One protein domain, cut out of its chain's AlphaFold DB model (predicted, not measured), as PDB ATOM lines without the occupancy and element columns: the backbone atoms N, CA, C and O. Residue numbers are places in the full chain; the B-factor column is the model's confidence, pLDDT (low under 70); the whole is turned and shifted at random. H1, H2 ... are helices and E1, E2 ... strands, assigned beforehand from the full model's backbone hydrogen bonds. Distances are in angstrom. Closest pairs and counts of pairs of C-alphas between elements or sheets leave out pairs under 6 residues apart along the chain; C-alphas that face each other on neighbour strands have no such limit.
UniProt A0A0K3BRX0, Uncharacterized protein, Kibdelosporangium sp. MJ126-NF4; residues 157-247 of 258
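What this domain is: This is residues 157 to 247 of the 258 residues of an uncharacterized protein of Kibdelosporangium sp. MJ126-NF4 (UniProt A0A0K3BRX0). A twisted sheet of four strands forms the middle layer, with helix H3 packed slantwise over one face and helix H1 crossing the other. The short helices H2 and H4 graze the sheet near the end where E1 begins and E4 ends. The printed part has 91 residues, with four named helices and four named strands in the order E1 H1 H2 E2 H3 H4 E3 E4; the sheet order is E2 E1 E4 E3, mixed, and the class is mixed, helices and strands. It is compact, with a radius of gyration of the C-alphas of 12.6 A and a rounded outline of 37 by 29 by 18 A.

How they stand to each other: E1, residues 157 to 164, and E4, residues 238 to 246, are the inner strands, antiparallel at 170 degrees, with N 160 and O 242 2.9 A apart, within hydrogen-bond range. E2, residues 191 to 197, is an edge strand parallel to E1 at 18 degrees, with N 193 and O 159 2.9 A apart. E3, residues 224 to 232, is the other edge strand and forms a hairpin with E4, antiparallel at 164 degrees, with N 241 and O 229 2.8 A apart. H1, residues 171 to 181, is on the sheet at a height of 9.6 A, over E1 and E4 and only just not over E2, on which 2 of its C-alphas fall. It runs across the strands, at 69 degrees to E1 on the local plane; its closest C-alphas with E1 are those of Met 174 and Val 161, 7.9 A apart. H2, residues 185 to 188, only grazes the sheet. H1 and H2 are close but not clearly touching; their closest C-alphas, of Leu 178 and Val 185, are 7.1 A apart. E1, H1, H2 and E2 make a strand-helix-strand unit, two parallel neighbour strands joined through helices, with a right-handed crossover. H3, residues 204 to 215, is on the opposite face from H1, giving three layers, helices on both faces of a sheet. H3 has a height of 8.5 A over the sheet and lies over E1 and E4, slantwise to the strands at 47 degrees to E4 on the local plane; the closest C-alphas of H3 and E4, of Pro 204 and Ala 240, are 6.6 A apart. H4, residues 217 to 220, only grazes the sheet. H3, with residues 212 to 213 alone, and H4 only just touch, only at the corner, with 3 pairs of C-alphas within 8 A; the closest, of Ile 213 and Gly 220, are 5.4 A apart. E2, H3, H4 and E3 make a split strand-helix-strand unit, with E1 and E4 between its strands and a right-handed crossover. Every O i to N i+4 pair is within hydrogen-bond range in H1 and H3; H2 and H4 are too short for such a pair.

Where its parts are: E1 begins at C-alpha 157 (44.884, 106.271, 39.074) and is 23.9 A long from first to last C-alpha. H1 measures 15.1 A, E2 19.6 A, H3 16.3 A and E3 26.8 A; H2 and H4 have four residues each. H3 begins at C-alpha 204 (34.171, 88.610, 43.478). E4, 27.2 A long, ends at C-alpha 246 (39.804, 109.591, 36.816).

The domain as a whole: The two C-alphas farthest apart, of Asp 222 and Asp 235, are 37.7 A apart. The printed part has no cut and no long link. The mean pLDDT of the printed part is 95.1, and no printed residue is under 70.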
ATOM      1  N   VAL A 157      44.361 105.695  37.818       97.94
ATOM      2  CA  VAL A 157      44.884 106.271  39.074       97.94
ATOM      3  C   VAL A 157      45.091 105.230  40.168       97.94
ATOM      4  O   VAL A 157      45.972 105.385  41.019       97.94
ATOM      5  N   HIS A 158      44.321 104.142  40.132       98.31
ATOM      6  CA  HIS A 158      44.416 103.065  41.109       98.31
ATOM      7  C   HIS A 158      44.129 101.709  40.465       98.31
ATOM      8  O   HIS A 158      43.235 101.578  39.625       98.31
ATOM      9  N   VAL A 159      44.869 100.687  40.894       98.12
ATOM     10  CA  VAL A 159      44.579  99.287  40.591       98.12
ATOM     11  C   VAL A 159      44.637  98.457  41.861       98.12
ATOM     12  O   VAL A 159      45.636  98.468  42.577       98.12
ATOM     13  N   GLN A 160      43.577  97.690  42.093       97.81
ATOM     14  CA  GLN A 160      43.488  96.745  43.196       97.81
ATOM     15  C   GLN A 160      43.346  95.326  42.658       97.81
ATOM     16  O   GLN A 160      42.477  95.047  41.833       97.81
ATOM     17  N   VAL A 161      44.202  94.424  43.133       97.56
ATOM     18  CA  VAL A 161      44.195  93.008  42.755       97.56
ATOM     19  C   VAL A 161      43.810  92.157  43.957       97.56
ATOM     20  O   VAL A 161      44.490  92.167  44.980       97.56
ATOM     21  N   LEU A 162      42.739  91.386  43.824       97.06
ATOM     22  CA  LEU A 162      42.357  90.344  44.768       97.06
ATOM     23  C   LEU A 162      42.852  89.003  44.231       97.06
ATOM     24  O   LEU A 162      42.639  88.681  43.062       97.06
ATOM     25  N   ARG A 163      43.479  88.201  45.089       96.88
ATOM     26  CA  ARG A 163      43.922  86.838  44.774       96.88
ATOM     27  C   ARG A 163      43.371  85.857  45.796       96.88
ATOM     28  O   ARG A 163      43.384  86.129  46.991       96.88
ATOM     29  N   GLU A 164      42.912  84.700  45.349       96.94
ATOM     30  CA  GLU A 164      42.500  83.635  46.254       96.94
ATOM     31  C   GLU A 164      43.688  83.102  47.067       96.94
ATOM     32  O   GLU A 164      44.725  82.730  46.514       96.94
ATOM     33  N   GLY A 165      43.531  83.056  48.392       95.19
ATOM     34  CA  GLY A 165      44.522  82.485  49.303       95.19
ATOM     35  C   GLY A 165      44.685  83.259  50.609       95.19
ATOM     36  O   GLY A 165      43.982  84.228  50.879       95.19
ATOM     37  N   THR A 166      45.626  82.809  51.440       91.25
ATOM     38  CA  THR A 166      45.880  83.352  52.790       91.25
ATOM     39  C   THR A 166      47.231  84.060  52.940       91.25
ATOM     40  O   THR A 166      47.438  84.773  53.918       91.25
ATOM     41  N   GLY A 167      48.164  83.864  52.003       91.00
ATOM     42  CA  GLY A 167      49.491  84.499  52.013       91.00
ATOM     43  C   GLY A 167      49.498  85.848  51.301       91.00
ATOM     44  O   GLY A 167      48.522  86.200  50.659       91.00
ATOM     45  N   THR A 168      50.589  86.606  51.352       92.44
ATOM     46  CA  THR A 168      50.718  87.834  50.551       92.44
ATOM     47  C   THR A 168      50.726  87.524  49.050       92.44
ATOM     48  O   THR A 168      51.156  86.451  48.614       92.44
ATOM     49  N   VAL A 169      50.235  88.461  48.238       94.56
ATOM     50  CA  VAL A 169      50.325  88.351  46.778       94.56
ATOM     51  C   VAL A 169      51.763  88.652  46.364       94.56
ATOM     52  O   VAL A 169      52.313  89.680  46.758       94.56
ATOM     53  N   SER A 170      52.398  87.747  45.615       94.31
ATOM     54  CA  SER A 170      53.800  87.930  45.235       94.31
ATOM     55  C   SER A 170      53.954  88.966  44.109       94.31
ATOM     56  O   SER A 170      53.064  89.083  43.257       94.31
ATOM     57  N   PRO A 171      55.075  89.708  44.060       94.50
ATOM     58  CA  PRO A 171      55.357  90.640  42.968       94.50
ATOM     59  C   PRO A 171      55.388  89.973  41.589       94.50
ATOM     60  O   PRO A 171      54.955  90.576  40.609       94.50
ATOM     61  N   GLU A 172      55.864  88.730  41.505       94.06
ATOM     62  CA  GLU A 172      55.924  87.961  40.259       94.06
ATOM     63  C   GLU A 172      54.515  87.674  39.739       94.06
ATOM     64  O   GLU A 172      54.213  87.971  38.588       94.06
ATOM     65  N   PHE A 173      53.613  87.215  40.617       93.69
ATOM     66  CA  PHE A 173      52.208  87.007  40.270       93.69
ATOM     67  C   PHE A 173      51.563  88.299  39.761       93.69
ATOM     68  O   PHE A 173      50.873  88.288  38.744       93.69
ATOM     69  N   MET A 174      51.792  89.414  40.465       95.69
ATOM     70  CA  MET A 174      51.253  90.721  40.079       95.69
ATOM     71  C   MET A 174      51.774  91.146  38.708       95.69
ATOM     72  O   MET A 174      50.998  91.568  37.857       95.69
ATOM     73  N   THR A 175      53.079  91.007  38.483       94.44
ATOM     74  CA  THR A 175      53.724  91.395  37.227       94.44
ATOM     75  C   THR A 175      53.199  90.560  36.067       94.44
ATOM     76  O   THR A 175      52.808  91.132  35.052       94.44
ATOM     77  N   ASP A 176      53.119  89.238  36.224       92.50
ATOM     78  CA  ASP A 176      52.638  88.331  35.180       92.50
ATOM     79  C   ASP A 176      51.164  88.590  34.852       92.50
ATOM     80  O   ASP A 176      50.796  88.759  33.684       92.50
ATOM     81  N   LEU A 177      50.316  88.687  35.883       94.56
ATOM     82  CA  LEU A 177      48.887  88.938  35.716       94.56
ATOM     83  C   LEU A 177      48.635  90.287  35.033       94.56
ATOM     84  O   LEU A 177      47.863  90.350  34.077       94.56
ATOM     85  N   LEU A 178      49.277  91.360  35.498       95.56
ATOM     86  CA  LEU A 178      49.042  92.709  34.979       95.56
ATOM     87  C   LEU A 178      49.686  92.919  33.607       95.56
ATOM     88  O   LEU A 178      49.103  93.614  32.780       95.56
ATOM     89  N   SER A 179      50.823  92.279  33.313       92.81
ATOM     90  CA  SER A 179      51.444  92.334  31.977       92.81
ATOM     91  C   SER A 179      50.520  91.800  30.892       92.81
ATOM     92  O   SER A 179      50.566  92.270  29.755       92.81
ATOM     93  N   TRP A 180      49.674  90.834  31.254       91.19
ATOM     94  CA  TRP A 180      48.665  90.287  30.367       91.19
ATOM     95  C   TRP A 180      47.341  91.050  30.449       91.19
ATOM     96  O   TRP A 180      46.893  91.591  29.448       91.19
ATOM     97  N   MET A 181      46.714  91.122  31.626       94.38
ATOM     98  CA  MET A 181      45.333  91.595  31.771       94.38
ATOM     99  C   MET A 181      45.190  93.118  31.796       94.38
ATOM    100  O   MET A 181      44.160  93.637  31.366       94.38
ATOM    101  N   ALA A 182      46.175  93.843  32.325       95.75
ATOM    102  CA  ALA A 182      46.094  95.285  32.565       95.75
ATOM    103  C   ALA A 182      47.435  96.000  32.288       95.75
ATOM    104  O   ALA A 182      48.017  96.599  33.197       95.75
ATOM    105  N   PRO A 183      47.958  95.946  31.045       93.31
ATOM    106  CA  PRO A 183      49.300  96.458  30.766       93.31
ATOM    107  C   PRO A 183      49.443  97.983  30.909       93.31
ATOM    108  O   PRO A 183      50.557  98.490  31.018       93.31
ATOM    109  N   ASP A 184      48.332  98.714  30.938       93.38
ATOM    110  CA  ASP A 184      48.253 100.158  31.181       93.38
ATOM    111  C   ASP A 184      48.753 100.552  32.579       93.38
ATOM    112  O   ASP A 184      49.195 101.682  32.768       93.38
ATOM    113  N   VAL A 185      48.817  99.610  33.531       95.19
ATOM    114  CA  VAL A 185      49.485  99.821  34.829       95.19
ATOM    115  C   VAL A 185      50.939 100.268  34.656       95.19
ATOM    116  O   VAL A 185      51.421 101.109  35.408       95.19
ATOM    117  N   PHE A 186      51.641  99.747  33.650       91.94
ATOM    118  CA  PHE A 186      53.044 100.099  33.404       91.94
ATOM    119  C   PHE A 186      53.212 101.408  32.624       91.94
ATOM    120  O   PHE A 186      54.331 101.883  32.475       91.94
ATOM    121  N   GLU A 187      52.120 101.958  32.096       90.31
ATOM    122  CA  GLU A 187      52.112 103.217  31.349       90.31
ATOM    123  C   GLU A 187      51.757 104.382  32.279       90.31
ATOM    124  O   GLU A 187      52.452 105.393  32.284       90.31
ATOM    125  N   ASP A 188      50.720 104.213  33.106       92.81
ATOM    126  CA  ASP A 188      50.192 105.278  33.971       92.81
ATOM    127  C   ASP A 188      50.809 105.299  35.370       92.81
ATOM    128  O   ASP A 188      50.718 106.307  36.065       92.81
ATOM    129  N   SER A 189      51.468 104.209  35.778       94.81
ATOM    130  CA  SER A 189      52.033 104.053  37.125       94.81
ATOM    131  C   SER A 189      51.020 104.382  38.239       94.81
ATOM    132  O   SER A 189      51.309 105.210  39.109       94.81
ATOM    133  N   PRO A 190      49.825 103.753  38.231       97.38
ATOM    134  CA  PRO A 190      48.803 103.996  39.240       97.38
ATOM    135  C   PRO A 190      49.275 103.552  40.625       97.38
ATOM    136  O   PRO A 190      50.205 102.751  40.774       97.38
ATOM    137  N   THR A 191      48.545 103.975  41.658       97.31
ATOM    138  CA  THR A 191      48.676 103.329  42.968       97.31
ATOM    139  C   THR A 191      48.255 101.866  42.846       97.31
ATOM    140  O   THR A 191      47.131 101.577  42.440       97.31
ATOM    141  N   LEU A 192      49.151 100.945  43.204       97.00
ATOM    142  CA  LEU A 192      48.902  99.509  43.117       97.00
ATOM    143  C   LEU A 192      48.682  98.907  44.506       97.00
ATOM    144  O   LEU A 192      49.508  99.067  45.409       97.00
ATOM    145  N   ARG A 193      47.582  98.172  44.666       96.38
ATOM    146  CA  ARG A 193      47.252  97.409  45.873       96.38
ATOM    147  C   ARG A 193      46.969  95.955  45.524       96.38
ATOM    148  O   ARG A 193      46.442  95.639  44.460       96.38
ATOM    149  N   SER A 194      47.315  95.063  46.442       95.94
ATOM    150  CA  SER A 194      47.055  93.635  46.301       95.94
ATOM    151  C   SER A 194      46.618  93.038  47.625       95.94
ATOM    152  O   SER A 194      47.248  93.305  48.651       95.94
ATOM    153  N   LEU A 195      45.592  92.201  47.593       95.12
ATOM    154  CA  LEU A 195      45.000  91.578  48.767       95.12
ATOM    155  C   LEU A 195      44.735  90.108  48.485       95.12
ATOM    156  O   LEU A 195      44.280  89.737  47.403       95.12
ATOM    157  N   SER A 196      44.995  89.279  49.485       95.69
ATOM    158  CA  SER A 196      44.623  87.873  49.424       95.69
ATOM    159  C   SER A 196      43.324  87.648  50.169       95.69
ATOM    160  O   SER A 196      43.134  88.168  51.268       95.69
ATOM    161  N   VAL A 197      42.427  86.892  49.548       95.25
ATOM    162  CA  VAL A 197      41.059  86.701  50.016       95.25
ATOM    163  C   VAL A 197      40.796  85.214  50.207       95.25
ATOM    164  O   VAL A 197      40.917  84.413  49.277       95.25
ATOM    165  N   HIS A 198      40.422  84.849  51.433       92.75
ATOM    166  CA  HIS A 198      39.938  83.524  51.794       92.75
ATOM    167  C   HIS A 198      38.887  83.652  52.916       92.75
ATOM    168  O   HIS A 198      39.180  84.266  53.942       92.75
ATOM    169  N   PRO A 199      37.705  83.016  52.797       94.38
ATOM    170  CA  PRO A 199      37.223  82.291  51.617       94.38
ATOM    171  C   PRO A 199      37.007  83.231  50.431       94.38
ATOM    172  O   PRO A 199      36.725  84.413  50.614       94.38
ATOM    173  N   TRP A 200      37.167  82.711  49.213       96.12
ATOM    174  CA  TRP A 200      36.864  83.493  48.019       96.12
ATOM    175  C   TRP A 200      35.349  83.723  47.920       96.12
ATOM    176  O   TRP A 200      34.593  82.760  48.088       96.12
ATOM    177  N   PRO A 201      34.898  84.954  47.644       94.56
ATOM    178  CA  PRO A 201      33.479  85.281  47.599       94.56
ATOM    179  C   PRO A 201      32.775  84.677  46.378       94.56
ATOM    180  O   PRO A 201      33.378  84.487  45.321       94.56
ATOM    181  N   ASP A 202      31.466  84.453  46.506       94.06
ATOM    182  CA  ASP A 202      30.621  83.996  45.392       94.06
ATOM    183  C   ASP A 202      30.467  85.069  44.303       94.06
ATOM    184  O   ASP A 202      30.380  84.737  43.122       94.06
ATOM    185  N   ASN A 203      30.478  86.352  44.688       95.00
ATOM    186  CA  ASN A 203      30.494  87.487  43.766       95.00
ATOM    187  C   ASN A 203      31.780  88.320  43.947       95.00
ATOM    188  O   ASN A 203      31.778  89.307  44.689       95.00
ATOM    189  N   PRO A 204      32.900  87.911  43.325       93.44
ATOM    190  CA  PRO A 204      34.171  88.610  43.478       93.44
ATOM    191  C   PRO A 204      34.166  90.015  42.883       93.44
ATOM    192  O   PRO A 204      34.910  90.856  43.379       93.44
ATOM    193  N   ASP A 205      33.329  90.288  41.881       94.81
ATOM    194  CA  ASP A 205      33.274  91.599  41.235       94.81
ATOM    195  C   ASP A 205      32.712  92.659  42.188       94.81
ATOM    196  O   ASP A 205      33.365  93.674  42.440       94.81
ATOM    197  N   ASP A 206      31.554  92.376  42.797       94.56
ATOM    198  CA  ASP A 206      30.923  93.270  43.776       94.56
ATOM    199  C   ASP A 206      31.815  93.463  45.003       94.56
ATOM    200  O   ASP A 206      31.998  94.586  45.471       94.56
ATOM    201  N   VAL A 207      32.403  92.378  45.520       93.75
ATOM    202  CA  VAL A 207      33.280  92.447  46.697       93.75
ATOM    203  C   VAL A 207      34.524  93.278  46.403       93.75
ATOM    204  O   VAL A 207      34.882  94.126  47.218       93.75
ATOM    205  N   ALA A 208      35.157  93.088  45.243       94.44
ATOM    206  CA  ALA A 208      36.332  93.861  44.861       94.44
ATOM    207  C   ALA A 208      36.000  95.354  44.715       94.44
ATOM    208  O   ALA A 208      36.739  96.201  45.217       94.44
ATOM    209  N   MET A 209      34.872  95.685  44.075       94.81
ATOM    210  CA  MET A 209      34.425  97.071  43.922       94.81
ATOM    211  C   MET A 209      34.073  97.725  45.261       94.81
ATOM    212  O   MET A 209      34.536  98.831  45.535       94.81
ATOM    213  N   ILE A 210      33.284  97.054  46.106       94.81
ATOM    214  CA  ILE A 210      32.915  97.562  47.435       94.81
ATOM    215  C   ILE A 210      34.168  97.796  48.269       94.81
ATOM    216  O   ILE A 210      34.270  98.826  48.926       94.81
ATOM    217  N   GLN A 211      35.133  96.876  48.228       94.12
ATOM    218  CA  GLN A 211      36.361  97.021  48.993       94.12
ATOM    219  C   GLN A 211      37.152  98.268  48.578       94.12
ATOM    220  O   GLN A 211      37.534  99.048  49.447       94.12
ATOM    221  N   VAL A 212      37.327  98.492  47.272       96.31
ATOM    222  CA  VAL A 212      37.975  99.706  46.745       96.31
ATOM    223  C   VAL A 212      37.254 100.969  47.229       96.31
ATOM    224  O   VAL A 212      37.906 101.897  47.689       96.31
ATOM    225  N   ILE A 213      35.919 101.001  47.168       96.19
ATOM    226  CA  ILE A 213      35.118 102.174  47.568       96.19
ATOM    227  C   ILE A 213      35.155 102.404  49.084       96.19
ATOM    228  O   ILE A 213      35.171 103.543  49.533       96.19
ATOM    229  N   VAL A 214      35.167 101.346  49.895       95.31
ATOM    230  CA  VAL A 214      35.252 101.466  51.360       95.31
ATOM    231  C   VAL A 214      36.628 101.974  51.793       95.31
ATOM    232  O   VAL A 214      36.721 102.748  52.743       95.31
ATOM    233  N   GLU A 215      37.694 101.549  51.113       94.81
ATOM    234  CA  GLU A 215      39.056 102.026  51.379       94.81
ATOM    235  C   GLU A 215      39.288 103.451  50.843       94.81
ATOM    236  O   GLU A 215      40.070 104.205  51.425       94.81
ATOM    237  N   HIS A 216      38.586 103.821  49.769       95.75
ATOM    238  CA  HIS A 216      38.700 105.092  49.056       95.75
ATOM    239  C   HIS A 216      37.310 105.613  48.657       95.75
ATOM    240  O   HIS A 216      36.847 105.410  47.529       95.75
ATOM    241  N   GLU A 217      36.629 106.289  49.585       95.06
ATOM    242  CA  GLU A 217      35.252 106.776  49.397       95.06
ATOM    243  C   GLU A 217      35.117 107.687  48.163       95.06
ATOM    244  O   GLU A 217      34.102 107.661  47.462       95.06
ATOM    245  N   GLU A 218      36.169 108.441  47.830       96.19
ATOM    246  CA  GLU A 218      36.242 109.298  46.646       96.19
ATOM    247  C   GLU A 218      36.094 108.536  45.317       96.19
ATOM    248  O   GLU A 218      35.642 109.109  44.321       96.19
ATOM    249  N   PHE A 219      36.427 107.242  45.276       96.38
ATOM    250  CA  PHE A 219      36.254 106.416  44.080       96.38
ATOM    251  C   PHE A 219      34.791 106.027  43.848       96.38
ATOM    252  O   PHE A 219      34.418 105.734  42.719       96.38
ATOM    253  N   GLY A 220      33.937 106.085  44.874       92.69
ATOM    254  CA  GLY A 220      32.491 105.886  44.724       92.69
ATOM    255  C   GLY A 220      31.748 107.080  44.112       92.69
ATOM    256  O   GLY A 220      30.543 106.994  43.883       92.69
ATOM    257  N   GLN A 221      32.435 108.201  43.875       93.88
ATOM    258  CA  GLN A 221      31.840 109.437  43.371       93.88
ATOM    259  C   GLN A 221      31.833 109.497  41.838       93.88
ATOM    260  O   GLN A 221      32.618 108.837  41.157       93.88
ATOM    261  N   ASP A 222      31.009 110.388  41.281       93.62
ATOM    262  CA  ASP A 222      30.894 110.597  39.831       93.62
ATOM    263  C   ASP A 222      32.175 111.118  39.156       93.62
ATOM    264  O   ASP A 222      32.196 111.250  37.935       93.62
ATOM    265  N   THR A 223      33.252 111.373  39.898       95.81
ATOM    266  CA  THR A 223      34.565 111.775  39.373       95.81
ATOM    267  C   THR A 223      35.439 110.601  38.933       95.81
ATOM    268  O   THR A 223      36.495 110.839  38.347       95.81
ATOM    269  N   HIS A 224      35.030 109.355  39.194       97.69
ATOM    270  CA  HIS A 224      35.800 108.159  38.850       97.69
ATOM    271  C   HIS A 224      34.971 107.128  38.077       97.69
ATOM    272  O   HIS A 224      33.757 107.023  38.246       97.69
ATOM    273  N   ASP A 225      35.642 106.371  37.211       97.06
ATOM    274  CA  ASP A 225      35.092 105.208  36.518       97.06
ATOM    275  C   ASP A 225      35.779 103.936  37.026       97.06
ATOM    276  O   ASP A 225      37.007 103.833  37.015       97.06
ATOM    277  N   LEU A 226      34.988 102.947  37.451       97.44
ATOM    278  CA  LEU A 226      35.490 101.665  37.948       97.44
ATOM    279  C   LEU A 226      35.237 100.562  36.924       97.44
ATOM    280  O   LEU A 226      34.144 100.438  36.365       97.44
ATOM    281  N   ARG A 227      36.252  99.731  36.685       97.19
ATOM    282  CA  ARG A 227      36.161  98.553  35.817       97.19
ATOM    283  C   ARG A 227      36.708  97.347  36.550       97.19
ATOM    284  O   ARG A 227      37.855  97.363  36.983       97.19
ATOM    285  N   VAL A 228      35.900  96.300  36.644       96.81
ATOM    286  CA  VAL A 228      36.275  95.047  37.290       96.81
ATOM    287  C   VAL A 228      36.353  93.920  36.268       96.81
ATOM    288  O   VAL A 228      35.612  93.900  35.285       96.81
ATOM    289  N   SER A 229      37.299  93.016  36.475       96.06
ATOM    290  CA  SER A 229      37.394  91.753  35.754       96.06
ATOM    291  C   SER A 229      37.900  90.694  36.713       96.06
ATOM    292  O   SER A 229      38.803  90.959  37.503       96.06
ATOM    293  N   ASN A 230      37.383  89.480  36.589       96.50
ATOM    294  CA  ASN A 230      37.849  88.327  37.345       96.50
ATOM    295  C   ASN A 230      38.228  87.175  36.412       96.50
ATOM    296  O   ASN A 230      37.914  87.185  35.218       96.50
ATOM    297  N   GLY A 231      38.936  86.194  36.956       95.31
ATOM    298  CA  GLY A 231      39.320  85.012  36.211       95.31
ATOM    299  C   GLY A 231      40.102  84.008  37.040       95.31
ATOM    300  O   GLY A 231      40.089  84.022  38.271       95.31
ATOM    301  N   TYR A 232      40.782  83.120  36.320       94.88
ATOM    302  CA  TYR A 232      41.542  82.011  36.879       94.88
ATOM    303  C   TYR A 232      42.959  82.016  36.316       94.88
ATOM    304  O   TYR A 232      43.175  82.349  35.148       94.88
ATOM    305  N   GLN A 233      43.924  81.639  37.143       91.31
ATOM    306  CA  GLN A 233      45.249  81.222  36.696       91.31
ATOM    307  C   GLN A 233      45.226  79.775  36.189       91.31
ATOM    308  O   GLN A 233      44.258  79.039  36.384       91.31
ATOM    309  N   GLN A 234      46.322  79.346  35.555       87.06
ATOM    310  CA  GLN A 234      46.471  77.963  35.079       87.06
ATOM    311  C   GLN A 234      46.412  76.926  36.209       87.06
ATOM    312  O   GLN A 234      45.960  75.806  35.987       87.06
ATOM    313  N   ASP A 235      46.845  77.300  37.413       89.75
ATOM    314  CA  ASP A 235      46.794  76.460  38.612       89.75
ATOM    315  C   ASP A 235      45.398  76.418  39.271       89.75
ATOM    316  O   ASP A 235      45.212  75.742  40.281       89.75
ATOM    317  N   GLY A 236      44.412  77.119  38.698       93.12
ATOM    318  CA  GLY A 236      43.050  77.221  39.213       93.12
ATOM    319  C   GLY A 236      42.837  78.341  40.233       93.12
ATOM    320  O   GLY A 236      41.695  78.559  40.632       93.12
ATOM    321  N   THR A 237      43.882  79.079  40.626       93.75
ATOM    322  CA  THR A 237      43.760  80.200  41.569       93.75
ATOM    323  C   THR A 237      42.876  81.296  40.985       93.75
ATOM    324  O   THR A 237      43.139  81.786  39.881       93.75
ATOM    325  N   ARG A 238      41.857  81.724  41.737       96.94
ATOM    326  CA  ARG A 238      40.987  82.841  41.342       96.94
ATOM    327  C   ARG A 238      41.638  84.195  41.589       96.94
ATOM    328  O   ARG A 238      42.408  84.379  42.534       96.94
ATOM    329  N   TRP A 239      41.302  85.157  40.741       97.06
ATOM    330  CA  TRP A 239      41.718  86.547  40.888       97.06
ATOM    331  C   TRP A 239      40.617  87.507  40.440       97.06
ATOM    332  O   TRP A 239      39.761  87.150  39.631       97.06
ATOM    333  N   ALA A 240      40.663  88.737  40.951       97.75
ATOM    334  CA  ALA A 240      39.881  89.870  40.468       97.75
ATOM    335  C   ALA A 240      40.766  91.121  40.418       97.75
ATOM    336  O   ALA A 240      41.624  91.312  41.275       97.75
ATOM    337  N   ILE A 241      40.582  91.958  39.403       98.06
ATOM    338  CA  ILE A 241      41.287  93.226  39.224       98.06
ATOM    339  C   ILE A 241      40.235  94.322  39.139       98.06
ATOM    340  O   ILE A 241      39.330  94.240  38.308       98.06
ATOM    341  N   VAL A 242      40.387  95.363  39.950       98.19
ATOM    342  CA  VAL A 242      39.639  96.613  39.825       98.19
ATOM    343  C   VAL A 242      40.583  97.682  39.304       98.19
ATOM    344  O   VAL A 242      41.636  97.928  39.889       98.19
ATOM    345  N   LYS A 243      40.193  98.324  38.206       98.38
ATOM    346  CA  LYS A 243      40.810  99.544  37.693       98.38
ATOM    347  C   LYS A 243      39.945 100.738  38.055       98.38
ATOM    348  O   LYS A 243      38.733 100.694  37.834       98.38
ATOM    349  N   VAL A 244      40.578 101.797  38.542       98.19
ATOM    350  CA  VAL A 244      39.936 103.081  38.820       98.19
ATOM    351  C   VAL A 244      40.547 104.139  37.918       98.19
ATOM    352  O   VAL A 244      41.755 104.385  37.956       98.19
ATOM    353  N   PHE A 245      39.700 104.773  37.122       98.12
ATOM    354  CA  PHE A 245      40.073 105.837  36.206       98.12
ATOM    355  C   PHE A 245      39.529 107.172  36.705       98.12
ATOM    356  O   PHE A 245      38.389 107.243  37.164       98.12
ATOM    357  N   ALA A 246      40.316 108.239  36.602       97.31
ATOM    358  CA  ALA A 246      39.804 109.591  36.816       97.31
ATOM    359  C   ALA A 246      38.959 110.014  35.605       97.31
ATOM    360  O   ALA A 246      39.422 109.885  34.471       97.31
ATOM    361  N   LYS A 247      37.748 110.556  35.811       95.56
ATOM    362  CA  LYS A 247      36.870 111.041  34.726       95.56
ATOM    363  C   LYS A 247      37.354 112.365  34.132       95.56
ATOM    364  O   LYS A 247      36.686 113.392  34.191       95.56
TER     365      LYS A 247